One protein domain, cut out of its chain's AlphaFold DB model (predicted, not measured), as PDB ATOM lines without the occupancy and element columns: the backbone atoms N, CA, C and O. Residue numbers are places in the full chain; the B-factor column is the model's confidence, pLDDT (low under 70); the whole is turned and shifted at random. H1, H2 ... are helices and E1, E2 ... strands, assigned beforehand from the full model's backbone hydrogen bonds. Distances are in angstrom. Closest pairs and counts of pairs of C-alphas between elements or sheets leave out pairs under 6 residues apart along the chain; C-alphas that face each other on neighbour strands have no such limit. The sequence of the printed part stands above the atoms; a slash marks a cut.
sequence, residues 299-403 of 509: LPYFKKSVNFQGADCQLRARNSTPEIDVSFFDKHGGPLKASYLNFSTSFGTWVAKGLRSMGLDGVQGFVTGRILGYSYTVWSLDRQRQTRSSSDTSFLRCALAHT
ATOM      1  N   LEU A 299      21.641 -11.296  39.013       87.56
ATOM      2  CA  LEU A 299      20.224 -10.926  39.042       87.56
ATOM      3  C   LEU A 299      19.672 -10.680  40.462       87.56
ATOM      4  O   LEU A 299      18.979  -9.675  40.647       87.56
ATOM      5  N   PRO A 300      19.984 -11.490  41.497       90.06
ATOM      6  CA  PRO A 300      19.571 -11.197  42.868       90.06
ATOM      7  C   PRO A 300      20.027  -9.816  43.365       90.06
ATOM      8  O   PRO A 300      19.269  -9.133  44.056       90.06
ATOM      9  N   TYR A 301      21.226  -9.362  42.990       89.69
ATOM     10  CA  TYR A 301      21.750  -8.047  43.378       89.69
ATOM     11  C   TYR A 301      21.056  -6.900  42.632       89.69
ATOM     12  O   TYR A 301      20.777  -5.853  43.231       89.69
ATOM     13  N   PHE A 302      20.720  -7.107  41.355       88.62
ATOM     14  CA  PHE A 302      19.911  -6.159  40.583       88.62
ATOM     15  C   PHE A 302      18.520  -6.004  41.204       88.62
ATOM     16  O   PHE A 302      18.097  -4.885  41.505       88.62
ATOM     17  N   LYS A 303      17.859  -7.127  41.508       90.00
ATOM     18  CA  LYS A 303      16.541  -7.166  42.158       90.00
ATOM     19  C   LYS A 303      16.549  -6.494  43.527       90.00
ATOM     20  O   LYS A 303      15.683  -5.670  43.811       90.00
ATOM     21  N   LYS A 304      17.570  -6.774  44.343       92.44
ATOM     22  CA  LYS A 304      17.735  -6.191  45.683       92.44
ATOM     23  C   LYS A 304      17.800  -4.664  45.664       92.44
ATOM     24  O   LYS A 304      17.396  -4.029  46.630       92.44
ATOM     25  N   SER A 305      18.329  -4.066  44.603       90.56
ATOM     26  CA  SER A 305      18.621  -2.630  44.569       90.56
ATOM     27  C   SER A 305      17.436  -1.778  44.115       90.56
ATOM     28  O   SER A 305      17.337  -0.622  44.527       90.56
ATOM     29  N   VAL A 306      16.551  -2.340  43.286       93.88
ATOM     30  CA  VAL A 306      15.544  -1.598  42.516       93.88
ATOM     31  C   VAL A 306      14.140  -1.769  43.091       93.88
ATOM     32  O   VAL A 306      13.596  -2.866  43.088       93.88
ATOM     33  N   ASN A 307      13.509  -0.661  43.467       94.25
ATOM     34  CA  ASN A 307      12.076  -0.555  43.712       94.25
ATOM     35  C   ASN A 307      11.366  -0.091  42.431       94.25
ATOM     36  O   ASN A 307      11.399   1.091  42.066       94.25
ATOM     37  N   PHE A 308      10.738  -1.036  41.735       94.56
ATOM     38  CA  PHE A 308      10.005  -0.763  40.504       94.56
ATOM     39  C   PHE A 308       8.593  -0.237  40.788       94.56
ATOM     40  O   PHE A 308       7.773  -0.897  41.417       94.56
ATOM     41  N   GLN A 309       8.296   0.958  40.275       92.25
ATOM     42  CA  GLN A 309       7.062   1.705  40.536       92.25
ATOM     43  C   GLN A 309       6.090   1.712  39.340       92.25
ATOM     44  O   GLN A 309       5.002   2.290  39.424       92.25
ATOM     45  N   GLY A 310       6.469   1.089  38.218       91.50
ATOM     46  CA  GLY A 310       5.633   0.992  37.020       91.50
ATOM     47  C   GLY A 310       5.376   2.325  36.306       91.50
ATOM     48  O   GLY A 310       6.045   3.332  36.539       91.50
ATOM     49  N   ALA A 311       4.405   2.318  35.392       91.12
ATOM     50  CA  ALA A 311       3.933   3.508  34.683       91.12
ATOM     51  C   ALA A 311       2.687   4.089  35.354       91.12
ATOM     52  O   ALA A 311       1.835   3.344  35.849       91.12
ATOM     53  N   ASP A 312       2.536   5.412  35.323       90.69
ATOM     54  CA  ASP A 312       1.269   6.044  35.681       90.69
ATOM     55  C   ASP A 312       0.260   5.930  34.540       90.69
ATOM     56  O   ASP A 312       0.254   6.747  33.630       90.69
ATOM     57  N   CYS A 313      -0.600   4.913  34.582       88.25
ATOM     58  CA  CYS A 313      -1.594   4.671  33.536       88.25
ATOM     59  C   CYS A 313      -2.714   5.725  33.465       88.25
ATOM     60  O   CYS A 313      -3.506   5.667  32.526       88.25
ATOM     61  N   GLN A 314      -2.816   6.657  34.425       89.38
ATOM     62  CA  GLN A 314      -3.744   7.790  34.318       89.38
ATOM     63  C   GLN A 314      -3.149   8.930  33.487       89.38
ATOM     64  O   GLN A 314      -3.887   9.649  32.817       89.38
ATOM     65  N   LEU A 315      -1.823   9.091  33.520       89.94
ATOM     66  CA  LEU A 315      -1.117  10.182  32.842       89.94
ATOM     67  C   LEU A 315      -0.436   9.731  31.544       89.94
ATOM     68  O   LEU A 315      -0.367  10.494  30.583       89.94
ATOM     69  N   ARG A 316       0.047   8.486  31.502       90.12
ATOM     70  CA  ARG A 316       0.714   7.884  30.347       90.12
ATOM     71  C   ARG A 316      -0.295   7.205  29.434       90.12
ATOM     72  O   ARG A 316      -1.066   6.346  29.859       90.12
ATOM     73  N   ALA A 317      -0.241   7.545  28.149       87.69
ATOM     74  CA  ALA A 317      -1.137   6.980  27.149       87.69
ATOM     75  C   ALA A 317      -0.993   5.451  27.052       87.69
ATOM     76  O   ALA A 317       0.114   4.929  26.900       87.69
ATOM     77  N   ARG A 318      -2.121   4.728  27.069       86.81
ATOM     78  CA  ARG A 318      -2.163   3.253  27.102       86.81
ATOM     79  C   ARG A 318      -1.377   2.590  25.965       86.81
ATOM     80  O   ARG A 318      -0.689   1.608  26.194       86.81
ATOM     81  N   ASN A 319      -1.434   3.153  24.760       87.12
ATOM     82  CA  ASN A 319      -0.713   2.665  23.575       87.12
ATOM     83  C   ASN A 319       0.809   2.913  23.614       87.12
ATOM     84  O   ASN A 319       1.516   2.539  22.683       87.12
ATOM     85  N   SER A 320       1.303   3.569  24.663       87.12
ATOM     86  CA  SER A 320       2.718   3.856  24.899       87.12
ATOM     87  C   SER A 320       3.227   3.275  26.221       87.12
ATOM     88  O   SER A 320       4.358   3.540  26.634       87.12
ATOM     89  N   THR A 321       2.392   2.505  26.915       88.19
ATOM     90  CA  THR A 321       2.748   1.806  28.150       88.19
ATOM     91  C   THR A 321       3.128   0.371  27.783       88.19
ATOM     92  O   THR A 321       2.267  -0.344  27.272       88.19
ATOM     93  N   PRO A 322       4.392  -0.051  27.973       83.25
ATOM     94  CA  PRO A 322       4.817  -1.405  27.627       83.25
ATOM     95  C   PRO A 322       4.279  -2.429  28.631       83.25
ATOM     96  O   PRO A 322       4.065  -2.116  29.806       83.25
ATOM     97  N   GLU A 323       4.144  -3.671  28.180       82.56
ATOM     98  CA  GLU A 323       4.097  -4.821  29.080       82.56
ATOM     99  C   GLU A 323       5.504  -5.084  29.628       82.56
ATOM    100  O   GLU A 323       6.499  -4.904  28.924       82.56
ATOM    101  N   ILE A 324       5.597  -5.470  30.899       85.38
ATOM    102  CA  ILE A 324       6.870  -5.760  31.557       85.38
ATOM    103  C   ILE A 324       6.736  -6.990  32.442       85.38
ATOM    104  O   ILE A 324       5.747  -7.126  33.167       85.38
ATOM    105  N   ASP A 325       7.747  -7.855  32.417       84.19
ATOM    106  CA  ASP A 325       7.835  -8.961  33.361       84.19
ATOM    107  C   ASP A 325       8.318  -8.446  34.722       84.19
ATOM    108  O   ASP A 325       9.500  -8.184  34.961       84.19
ATOM    109  N   VAL A 326       7.368  -8.282  35.641       86.88
ATOM    110  CA  VAL A 326       7.645  -7.783  36.991       86.88
ATOM    111  C   VAL A 326       8.399  -8.789  37.868       86.88
ATOM    112  O   VAL A 326       8.887  -8.404  38.930       86.88
ATOM    113  N   SER A 327       8.533 -10.054  37.450       85.25
ATOM    114  CA  SER A 327       9.275 -11.078  38.199       85.25
ATOM    115  C   SER A 327      10.782 -10.785  38.279       85.25
ATOM    116  O   SER A 327      11.461 -11.266  39.193       85.25
ATOM    117  N   PHE A 328      11.290  -9.920  37.396       85.56
ATOM    118  CA  PHE A 328      12.667  -9.416  37.387       85.56
ATOM    119  C   PHE A 328      12.907  -8.247  38.352       85.56
ATOM    120  O   PHE A 328      14.006  -7.699  38.397       85.56
ATOM    121  N   PHE A 329      11.918  -7.901  39.177       89.75
ATOM    122  CA  PHE A 329      12.062  -6.958  40.283       89.75
ATOM    123  C   PHE A 329      11.706  -7.624  41.611       89.75
ATOM    124  O   PHE A 329      11.011  -8.641  41.660       89.75
ATOM    125  N   ASP A 330      12.216  -7.067  42.705       89.12
ATOM    126  CA  ASP A 330      11.814  -7.473  44.046       89.12
ATOM    127  C   ASP A 330      10.655  -6.592  44.536       89.12
ATOM    128  O   ASP A 330      10.678  -5.368  44.387       89.12
ATOM    129  N   LYS A 331       9.645  -7.208  45.162       84.88
ATOM    130  CA  LYS A 331       8.530  -6.489  45.802       84.88
ATOM    131  C   LYS A 331       9.005  -5.614  46.965       84.88
ATOM    132  O   LYS A 331       8.377  -4.606  47.270       84.88
ATOM    133  N   HIS A 332      10.108  -6.005  47.597       86.19
ATOM    134  CA  HIS A 332      10.792  -5.289  48.671       86.19
ATOM    135  C   HIS A 332      12.122  -4.701  48.191       86.19
ATOM    136  O   HIS A 332      13.078  -4.596  48.960       86.19
ATOM    137  N   GLY A 333      12.186  -4.344  46.906       84.75
ATOM    138  CA  GLY A 333      13.371  -3.782  46.283       84.75
ATOM    139  C   GLY A 333      13.911  -2.540  46.993       84.75
ATOM    140  O   GLY A 333      13.201  -1.820  47.699       84.75
ATOM    141  N   GLY A 334      15.207  -2.313  46.803       91.56
ATOM    142  CA  GLY A 334      15.977  -1.268  47.460       91.56
ATOM    143  C   GLY A 334      15.581   0.156  47.059       91.56
ATOM    144  O   GLY A 334      14.627   0.395  46.323       91.56
ATOM    145  N   PRO A 335      16.312   1.166  47.541       93.75
ATOM    146  CA  PRO A 335      15.863   2.551  47.459       93.75
ATOM    147  C   PRO A 335      16.000   3.182  46.058       93.75
ATOM    148  O   PRO A 335      15.642   4.353  45.876       93.75
ATOM    149  N   LEU A 336      16.524   2.455  45.061       95.75
ATOM    150  CA  LEU A 336      16.573   2.922  43.677       95.75
ATOM    151  C   LEU A 336      15.192   2.818  43.043       95.75
ATOM    152  O   LEU A 336      14.717   1.727  42.752       95.75
ATOM    153  N   LYS A 337      14.560   3.963  42.795       95.31
ATOM    154  CA  LYS A 337      13.256   4.006  42.141       95.31
ATOM    155  C   LYS A 337      13.432   3.840  40.640       95.31
ATOM    156  O   LYS A 337      14.254   4.526  40.027       95.31
ATOM    157  N   ALA A 338      12.650   2.937  40.070       94.69
ATOM    158  CA  ALA A 338      12.599   2.707  38.639       94.69
ATOM    159  C   ALA A 338      11.155   2.800  38.145       94.69
ATOM    160  O   ALA A 338      10.263   2.163  38.704       94.69
ATOM    161  N   SER A 339      10.903   3.596  37.110       94.44
ATOM    162  CA  SER A 339       9.552   3.830  36.600       94.44
ATOM    163  C   SER A 339       9.568   4.257  35.132       94.44
ATOM    164  O   SER A 339      10.620   4.340  34.496       94.44
ATOM    165  N   TYR A 340       8.388   4.550  34.589       93.31
ATOM    166  CA  TYR A 340       8.250   5.198  33.285       93.31
ATOM    167  C   TYR A 340       7.934   6.687  33.428       93.31
ATOM    168  O   TYR A 340       7.376   7.123  34.438       93.31
ATOM    169  N   LEU A 341       8.274   7.449  32.389       91.31
ATOM    170  CA  LEU A 341       7.856   8.841  32.243       91.31
ATOM    171  C   LEU A 341       6.329   8.920  32.108       91.31
ATOM    172  O   LEU A 341       5.717   8.078  31.444       91.31
ATOM    173  N   ASN A 342       5.717   9.954  32.675       91.81
ATOM    174  CA  ASN A 342       4.285  10.206  32.499       91.81
ATOM    175  C   ASN A 342       3.966  10.584  31.049       91.81
ATOM    176  O   ASN A 342       2.968  10.137  30.497       91.81
ATOM    177  N   PHE A 343       4.847  11.353  30.408       87.62
ATOM    178  CA  PHE A 343       4.712  11.718  29.004       87.62
ATOM    179  C   PHE A 343       5.502  10.768  28.096       87.62
ATOM    180  O   PHE A 343       6.633  10.374  28.389       87.62
ATOM    181  N   SER A 344       4.902  10.414  26.966       86.31
ATOM    182  CA  SER A 344       5.524   9.685  25.868       86.31
ATOM    183  C   SER A 344       5.206  10.404  24.563       86.31
ATOM    184  O   SER A 344       4.068  10.786  24.297       86.31
ATOM    185  N   THR A 345       6.216  10.584  23.718       84.56
ATOM    186  CA  THR A 345       5.991  11.110  22.370       84.56
ATOM    187  C   THR A 345       5.265  10.066  21.527       84.56
ATOM    188  O   THR A 345       5.639   8.889  21.557       84.56
ATOM    189  N   SER A 346       4.313  10.498  20.700       84.50
ATOM    190  CA  SER A 346       3.577   9.626  19.768       84.50
ATOM    191  C   SER A 346       4.491   8.851  18.813       84.50
ATOM    192  O   SER A 346       4.126   7.765  18.364       84.50
ATOM    193  N   PHE A 347       5.696   9.369  18.553       85.31
ATOM    194  CA  PHE A 347       6.733   8.709  17.766       85.31
ATOM    195  C   PHE A 347       7.006   7.267  18.217       85.31
ATOM    196  O   PHE A 347       7.036   6.374  17.378       85.31
ATOM    197  N   GLY A 348       7.111   7.002  19.527       85.94
ATOM    198  CA  GLY A 348       7.404   5.655  20.039       85.94
ATOM    199  C   GLY A 348       6.346   4.619  19.644       85.94
ATOM    200  O   GLY A 348       6.675   3.494  19.272       85.94
ATOM    201  N   THR A 349       5.070   5.014  19.633       88.00
ATOM    202  CA  THR A 349       3.958   4.147  19.217       88.00
ATOM    203  C   THR A 349       3.996   3.837  17.719       88.00
ATOM    204  O   THR A 349       3.613   2.742  17.308       88.00
ATOM    205  N   TRP A 350       4.458   4.776  16.891       87.75
ATOM    206  CA  TRP A 350       4.612   4.563  15.449       87.75
ATOM    207  C   TRP A 350       5.848   3.730  15.116       87.75
ATOM    208  O   TRP A 350       5.750   2.811  14.307       87.75
ATOM    209  N   VAL A 351       6.969   3.976  15.797       86.31
ATOM    210  CA  VAL A 351       8.188   3.165  15.670       86.31
ATOM    211  C   VAL A 351       7.907   1.705  16.011       86.31
ATOM    212  O   VAL A 351       8.288   0.831  15.245       86.31
ATOM    213  N   ALA A 352       7.158   1.430  17.081       87.81
ATOM    214  CA  ALA A 352       6.744   0.070  17.431       87.81
ATOM    215  C   ALA A 352       6.008  -0.653  16.282       87.81
ATOM    216  O   ALA A 352       6.243  -1.834  16.044       87.81
ATOM    217  N   LYS A 353       5.138   0.049  15.541       89.38
ATOM    218  CA  LYS A 353       4.453  -0.527  14.371       89.38
ATOM    219  C   LYS A 353       5.415  -0.781  13.212       89.38
ATOM    220  O   LYS A 353       5.310  -1.826  12.581       89.38
ATOM    221  N   GLY A 354       6.332   0.153  12.952       88.88
ATOM    222  CA  GLY A 354       7.350   0.011  11.910       88.88
ATOM    223  C   GLY A 354       8.296  -1.159  12.183       88.88
ATOM    224  O   GLY A 354       8.489  -2.009  11.320       88.88
ATOM    225  N   LEU A 355       8.810  -1.264  13.410       84.62
ATOM    226  CA  LEU A 355       9.651  -2.387  13.841       84.62
ATOM    227  C   LEU A 355       8.903  -3.718  13.697       84.62
ATOM    228  O   LEU A 355       9.437  -4.650  13.107       84.62
ATOM    229  N   ARG A 356       7.627  -3.769  14.100       83.44
ATOM    230  CA  ARG A 356       6.784  -4.954  13.895       83.44
ATOM    231  C   ARG A 356       6.595  -5.318  12.422       83.44
ATOM    232  O   ARG A 356       6.625  -6.496  12.091       83.44
ATOM    233  N   SER A 357       6.415  -4.342  11.527       84.31
ATOM    234  CA  SER A 357       6.327  -4.626  10.083       84.31
ATOM    235  C   SER A 357       7.634  -5.143   9.481       84.31
ATOM    236  O   SER A 357       7.596  -5.774   8.434       84.31
ATOM    237  N   MET A 358       8.766  -4.910  10.151       75.12
ATOM    238  CA  MET A 358      10.081  -5.449   9.787       75.12
ATOM    239  C   MET A 358      10.399  -6.768  10.515       75.12
ATOM    240  O   MET A 358      11.552  -7.182  10.550       75.12
ATOM    241  N   GLY A 359       9.408  -7.410  11.143       76.44
ATOM    242  CA  GLY A 359       9.587  -8.695  11.829       76.44
ATOM    243  C   GLY A 359      10.206  -8.611  13.228       76.44
ATOM    244  O   GLY A 359      10.507  -9.645  13.813       76.44
ATOM    245  N   LEU A 360      10.384  -7.413  13.799       69.50
ATOM    246  CA  LEU A 360      10.823  -7.265  15.190       69.50
ATOM    247  C   LEU A 360       9.622  -7.268  16.129       69.50
ATOM    248  O   LEU A 360       8.790  -6.362  16.081       69.50
ATOM    249  N   ASP A 361       9.566  -8.243  17.029       79.25
ATOM    250  CA  ASP A 361       8.513  -8.328  18.034       79.25
ATOM    251  C   ASP A 361       8.773  -7.428  19.254       79.25
ATOM    252  O   ASP A 361       9.895  -7.014  19.572       79.25
ATOM    253  N   GLY A 362       7.680  -7.081  19.934       80.50
ATOM    254  CA  GLY A 362       7.740  -6.339  21.186       80.50
ATOM    255  C   GLY A 362       8.182  -7.251  22.327       80.50
ATOM    256  O   GLY A 362       7.677  -8.361  22.453       80.50
ATOM    257  N   VAL A 363       9.077  -6.769  23.189       84.06
ATOM    258  CA  VAL A 363       9.557  -7.517  24.362       84.06
ATOM    259  C   VAL A 363       8.997  -6.950  25.663       84.06
ATOM    260  O   VAL A 363       8.708  -5.751  25.771       84.06
ATOM    261  N   GLN A 364       8.896  -7.807  26.684       83.81
ATOM    262  CA  GLN A 364       8.400  -7.474  28.027       83.81
ATOM    263  C   GLN A 364       9.432  -6.701  28.873       83.81
ATOM    264  O   GLN A 364       9.724  -7.035  30.023       83.81
ATOM    265  N   GLY A 365       9.998  -5.651  28.280       81.62
ATOM    266  CA  GLY A 365      11.059  -4.828  28.845       81.62
ATOM    267  C   GLY A 365      12.455  -5.429  28.661       81.62
ATOM    268  O   GLY A 365      12.642  -6.637  28.542       81.62
ATOM    269  N   PHE A 366      13.460  -4.555  28.692       83.12
ATOM    270  CA  PHE A 366      14.871  -4.916  28.493       83.12
ATOM    271  C   PHE A 366      15.572  -5.440  29.761       83.12
ATOM    272  O   PHE A 366      16.785  -5.618  29.779       83.12
ATOM    273  N   VAL A 367      14.826  -5.659  30.848       80.94
ATOM    274  CA  VAL A 367      15.369  -6.060  32.163       80.94
ATOM    275  C   VAL A 367      15.506  -7.572  32.333       80.94
ATOM    276  O   VAL A 367      16.114  -8.039  33.290       80.94
ATOM    277  N   THR A 368      14.953  -8.336  31.395       74.44
ATOM    278  CA  THR A 368      14.894  -9.804  31.422       74.44
ATOM    279  C   THR A 368      16.191 -10.469  30.944       74.44
ATOM    280  O   THR A 368      16.282 -11.691  30.908       74.44
ATOM    281  N   GLY A 369      17.188  -9.675  30.531       69.25
ATOM    282  CA  GLY A 369      18.356 -10.141  29.777       69.25
ATOM    283  C   GLY A 369      18.094 -10.256  28.271       69.25
ATOM    284  O   GLY A 369      19.031 -10.417  27.499       69.25
ATOM    285  N   ARG A 370      16.834 -10.094  27.839       66.69
ATOM    286  CA  ARG A 370      16.393 -10.164  26.444       66.69
ATOM    287  C   ARG A 370      16.364  -8.768  25.829       66.69
ATOM    288  O   ARG A 370      15.521  -7.949  26.192       66.69
ATOM    289  N   ILE A 371      17.289  -8.487  24.915       70.19
ATOM    290  CA  ILE A 371      17.473  -7.129  24.365       70.19
ATOM    291  C   ILE A 371      17.146  -6.990  22.874       70.19
ATOM    292  O   ILE A 371      17.106  -5.872  22.370       70.19
ATOM    293  N   LEU A 372      16.888  -8.097  22.173       67.38
ATOM    294  CA  LEU A 372      16.507  -8.088  20.761       67.38
ATOM    295  C   LEU A 372      14.982  -7.968  20.629       67.38
ATOM    296  O   LEU A 372      14.248  -8.798  21.156       67.38
ATOM    297  N   GLY A 373      14.528  -6.917  19.949       80.44
ATOM    298  CA  GLY A 373      13.121  -6.531  19.834       80.44
ATOM    299  C   GLY A 373      12.920  -5.077  20.252       80.44
ATOM    300  O   GLY A 373      13.875  -4.300  20.310       80.44
ATOM    301  N   TYR A 374      11.681  -4.686  20.547       85.25
ATOM    302  CA  TYR A 374      11.383  -3.314  20.967       85.25
ATOM    303  C   TYR A 374      10.562  -3.241  22.254       85.25
ATOM    304  O   TYR A 374       9.663  -4.037  22.505       85.25
ATOM    305  N   SER A 375      10.846  -2.239  23.080       89.44
ATOM    306  CA  SER A 375      10.060  -1.905  24.266       89.44
ATOM    307  C   SER A 375      10.333  -0.461  24.675       89.44
ATOM    308  O   SER A 375      11.252   0.178  24.159       89.44
ATOM    309  N   TYR A 376       9.549   0.070  25.611       88.62
ATOM    310  CA  TYR A 376       9.905   1.335  26.249       88.62
ATOM    311  C   TYR A 376      10.897   1.067  27.380       88.62
ATOM    312  O   TYR A 376      10.744   0.125  28.153       88.62
ATOM    313  N   THR A 377      11.903   1.926  27.500       88.31
ATOM    314  CA  THR A 377      12.942   1.785  28.521       88.31
ATOM    315  C   THR A 377      12.417   2.176  29.901       88.31
ATOM    316  O   THR A 377      11.744   3.201  30.057       88.31
ATOM    317  N   VAL A 378      12.751   1.370  30.910       91.44
ATOM    318  CA  VAL A 378      12.570   1.715  32.323       91.44
ATOM    319  C   VAL A 378      13.634   2.735  32.720       91.44
ATOM    320  O   VAL A 378      14.818   2.540  32.452       91.44
ATOM    321  N   TRP A 379      13.228   3.809  33.388       92.50
ATOM    322  CA  TRP A 379      14.126   4.876  33.820       92.50
ATOM    323  C   TRP A 379      14.373   4.810  35.321       92.50
ATOM    324  O   TRP A 379      13.465   4.494  36.087       92.50
ATOM    325  N   SER A 380      15.579   5.186  35.755       94.88
ATOM    326  CA  SER A 380      15.866   5.484  37.160       94.88
ATOM    327  C   SER A 380      15.203   6.810  37.549       94.88
ATOM    328  O   SER A 380      15.787   7.896  37.488       94.88
ATOM    329  N   LEU A 381      13.922   6.717  37.881       95.38
ATOM    330  CA  LEU A 381      12.982   7.825  37.972       95.38
ATOM    331  C   LEU A 381      12.047   7.591  39.162       95.38
ATOM    332  O   LEU A 381      11.510   6.501  39.347       95.38
ATOM    333  N   ASP A 382      11.850   8.628  39.975       94.06
ATOM    334  CA  ASP A 382      10.775   8.662  40.961       94.06
ATOM    335  C   ASP A 382       9.452   8.881  40.222       94.06
ATOM    336  O   ASP A 382       9.240   9.947  39.638       94.06
ATOM    337  N   ARG A 383       8.552   7.893  40.261       93.69
ATOM    338  CA  ARG A 383       7.266   7.963  39.557       93.69
ATOM    339  C   ARG A 383       6.441   9.182  39.970       93.69
ATOM    340  O   ARG A 383       5.833   9.820  39.116       93.69
ATOM    341  N   GLN A 384       6.396   9.499  41.262       91.12
ATOM    342  CA  GLN A 384       5.534  10.556  41.787       91.12
ATOM    343  C   GLN A 384       6.082  11.939  41.436       91.12
ATOM    344  O   GLN A 384       5.329  12.825  41.046       91.12
ATOM    345  N   ARG A 385       7.396  12.126  41.585       92.44
ATOM    346  CA  ARG A 385       8.042  13.427  41.361       92.44
ATOM    347  C   ARG A 385       8.490  13.649  39.920       92.44
ATOM    348  O   ARG A 385       8.808  14.781  39.581       92.44
ATOM    349  N   GLN A 386       8.572  12.594  39.108       93.56
ATOM    350  CA  GLN A 386       9.168  12.615  37.766       93.56
ATOM    351  C   GLN A 386      10.589  13.211  37.771       93.56
ATOM    352  O   GLN A 386      10.993  13.938  36.868       93.56
ATOM    353  N   THR A 387      11.362  12.894  38.814       93.81
ATOM    354  CA  THR A 387      12.756  13.338  38.983       93.81
ATOM    355  C   THR A 387      13.695  12.141  39.005       93.81
ATOM    356  O   THR A 387      13.310  11.043  39.412       93.81
ATOM    357  N   ARG A 388      14.932  12.342  38.543       94.56
ATOM    358  CA  ARG A 388      15.952  11.291  38.475       94.56
ATOM    359  C   ARG A 388      16.187  10.659  39.850       94.56
ATOM    360  O   ARG A 388      16.481  11.361  40.814       94.56
ATOM    361  N   SER A 389      16.154   9.333  39.890       95.81
ATOM    362  CA  SER A 389      16.627   8.522  41.008       95.81
ATOM    363  C   SER A 389      18.107   8.191  40.775       95.81
ATOM    364  O   SER A 389      18.444   7.369  39.928       95.81
ATOM    365  N   SER A 390      19.016   8.877  41.466       93.88
ATOM    366  CA  SER A 390      20.470   8.697  41.342       93.88
ATOM    367  C   SER A 390      21.058   7.882  42.499       93.88
ATOM    368  O   SER A 390      20.380   7.598  43.487       93.88
ATOM    369  N   SER A 391      22.352   7.551  42.412       91.31
ATOM    370  CA  SER A 391      23.084   6.933  43.523       91.31
ATOM    371  C   SER A 391      23.045   7.778  44.805       91.31
ATOM    372  O   SER A 391      22.905   7.224  45.896       91.31
ATOM    373  N   ASP A 392      23.076   9.108  44.676       91.94
ATOM    374  CA  ASP A 392      22.917  10.050  45.789       91.94
ATOM    375  C   ASP A 392      21.516   9.963  46.409       91.94
ATOM    376  O   ASP A 392      21.367   9.667  47.595       91.94
ATOM    377  N   THR A 393      20.470  10.180  45.605       92.06
ATOM    378  CA  THR A 393      19.098  10.273  46.127       92.06
ATOM    379  C   THR A 393      18.589   8.947  46.672       92.06
ATOM    380  O   THR A 393      17.780   8.942  47.596       92.06
ATOM    381  N   SER A 394      19.041   7.836  46.089       94.06
ATOM    382  CA  SER A 394      18.579   6.498  46.441       94.06
ATOM    383  C   SER A 394      19.415   5.867  47.536       94.06
ATOM    384  O   SER A 394      18.859   5.431  48.530       94.06
ATOM    385  N   PHE A 395      20.738   5.818  47.402       93.25
ATOM    386  CA  PHE A 395      21.562   5.065  48.348       93.25
ATOM    387  C   PHE A 395      22.186   5.967  49.403       93.25
ATOM    388  O   PHE A 395      22.016   5.693  50.587       93.25
ATOM    389  N   LEU A 396      22.847   7.061  49.008       93.38
ATOM    390  CA  LEU A 396      23.572   7.911  49.958       93.38
ATOM    391  C   LEU A 396      22.636   8.582  50.964       93.38
ATOM    392  O   LEU A 396      22.815   8.434  52.170       93.38
ATOM    393  N   ARG A 397      21.602   9.281  50.484       92.00
ATOM    394  CA  ARG A 397      20.629   9.946  51.363       92.00
ATOM    395  C   ARG A 397      19.843   8.951  52.206       92.00
ATOM    396  O   ARG A 397      19.561   9.237  53.363       92.00
ATOM    397  N   CYS A 398      19.522   7.781  51.648       90.50
ATOM    398  CA  CYS A 398      18.890   6.711  52.411       90.50
ATOM    399  C   CYS A 398      19.810   6.235  53.541       90.50
ATOM    400  O   CYS A 398      19.378   6.194  54.686       90.50
ATOM    401  N   ALA A 399      21.086   5.962  53.262       92.81
ATOM    402  CA  ALA A 399      22.045   5.563  54.285       92.81
ATOM    403  C   ALA A 399      22.198   6.641  55.368       92.81
ATOM    404  O   ALA A 399      22.025   6.336  56.542       92.81
ATOM    405  N   LEU A 400      22.420   7.904  54.994       93.06
ATOM    406  CA  LEU A 400      22.557   9.014  55.947       93.06
ATOM    407  C   LEU A 400      21.306   9.229  56.815       93.06
ATOM    408  O   LEU A 400      21.422   9.685  57.948       93.06
ATOM    409  N   ALA A 401      20.118   8.891  56.308       92.06
ATOM    410  CA  ALA A 401      18.881   8.963  57.081       92.06
ATOM    411  C   ALA A 401      18.721   7.812  58.094       92.06
ATOM    412  O   ALA A 401      17.983   7.964  59.064       92.06
ATOM    413  N   HIS A 402      19.387   6.671  57.881       90.06
ATOM    414  CA  HIS A 402      19.208   5.452  58.686       90.06
ATOM    415  C   HIS A 402      20.456   5.038  59.481       90.06
ATOM    416  O   HIS A 402      20.368   4.156  60.334       90.06
ATOM    417  N   THR A 403      21.623   5.631  59.219       90.31
ATOM    418  CA  THR A 403      22.855   5.323  59.945       90.31
ATOM    419  C   THR A 403      23.715   6.554  60.198       90.31
ATOM    420  O   THR A 403      23.860   7.429  59.351       90.31
TER     421      THR A 403
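What this domain is: This is residues 299 to 403 of the 509 residues of the protein "Glucose-methanol-choline oxidoreductase" of Metarhizium guizhouense (strain ARSEF 977) (UniProt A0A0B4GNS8). This is an elongated model of little regular structure, largely loops, with a small two-strand sheet, E1 and E2, near its middle and the helices H2 and H3 at opposite ends of its long axis. H1 leads straight into E1. The 105 printed residues run H1, E1, E2, H2, H3, with the strands parallel; the class is mixed, with 40 residues in named elements. It is only just compact, close to loose, with a radius of gyration of the C-alphas of 15.1 A and spans of 53 by 28 by 19 A.

How they stand to each other: Start at H1, residues 299 to 305, joined by a tight link to E1, residues 306 to 310. Look next at E2, residues 336 to 339, parallel to E1 at 22 degrees, where N 307 and O 336 are 2.8 A apart, within hydrogen-bond range. H2, residues 346 to 357, is apart from H1 and E1. At H3, residues 391 to 402, find Ser 394, whose C-alpha is 4.9 A from that of Leu 336, the closest pair of H3 and E2. Every O i to N i+4 pair is within hydrogen-bond range in H1, 7 of 8 in H2 and 6 of 8 in H3.

Where its parts are: Find C-alpha 299 at (20.224, -10.926, 39.042), where H1 begins. H2 runs 17.4 A from C-alpha 346 at (3.577, 9.626, 19.768), and H3 runs 15.7 A to C-alpha 402 at (19.208, 5.452, 58.686).

The domain as a whole: The farthest C-alphas, Ser 357 and Thr 403, are 53.5 A apart. The printed part has no cut; the links E1 to E2 and H2 to H3 are long. Confidence is under 70 at residues 360, 369 to 370 and 372.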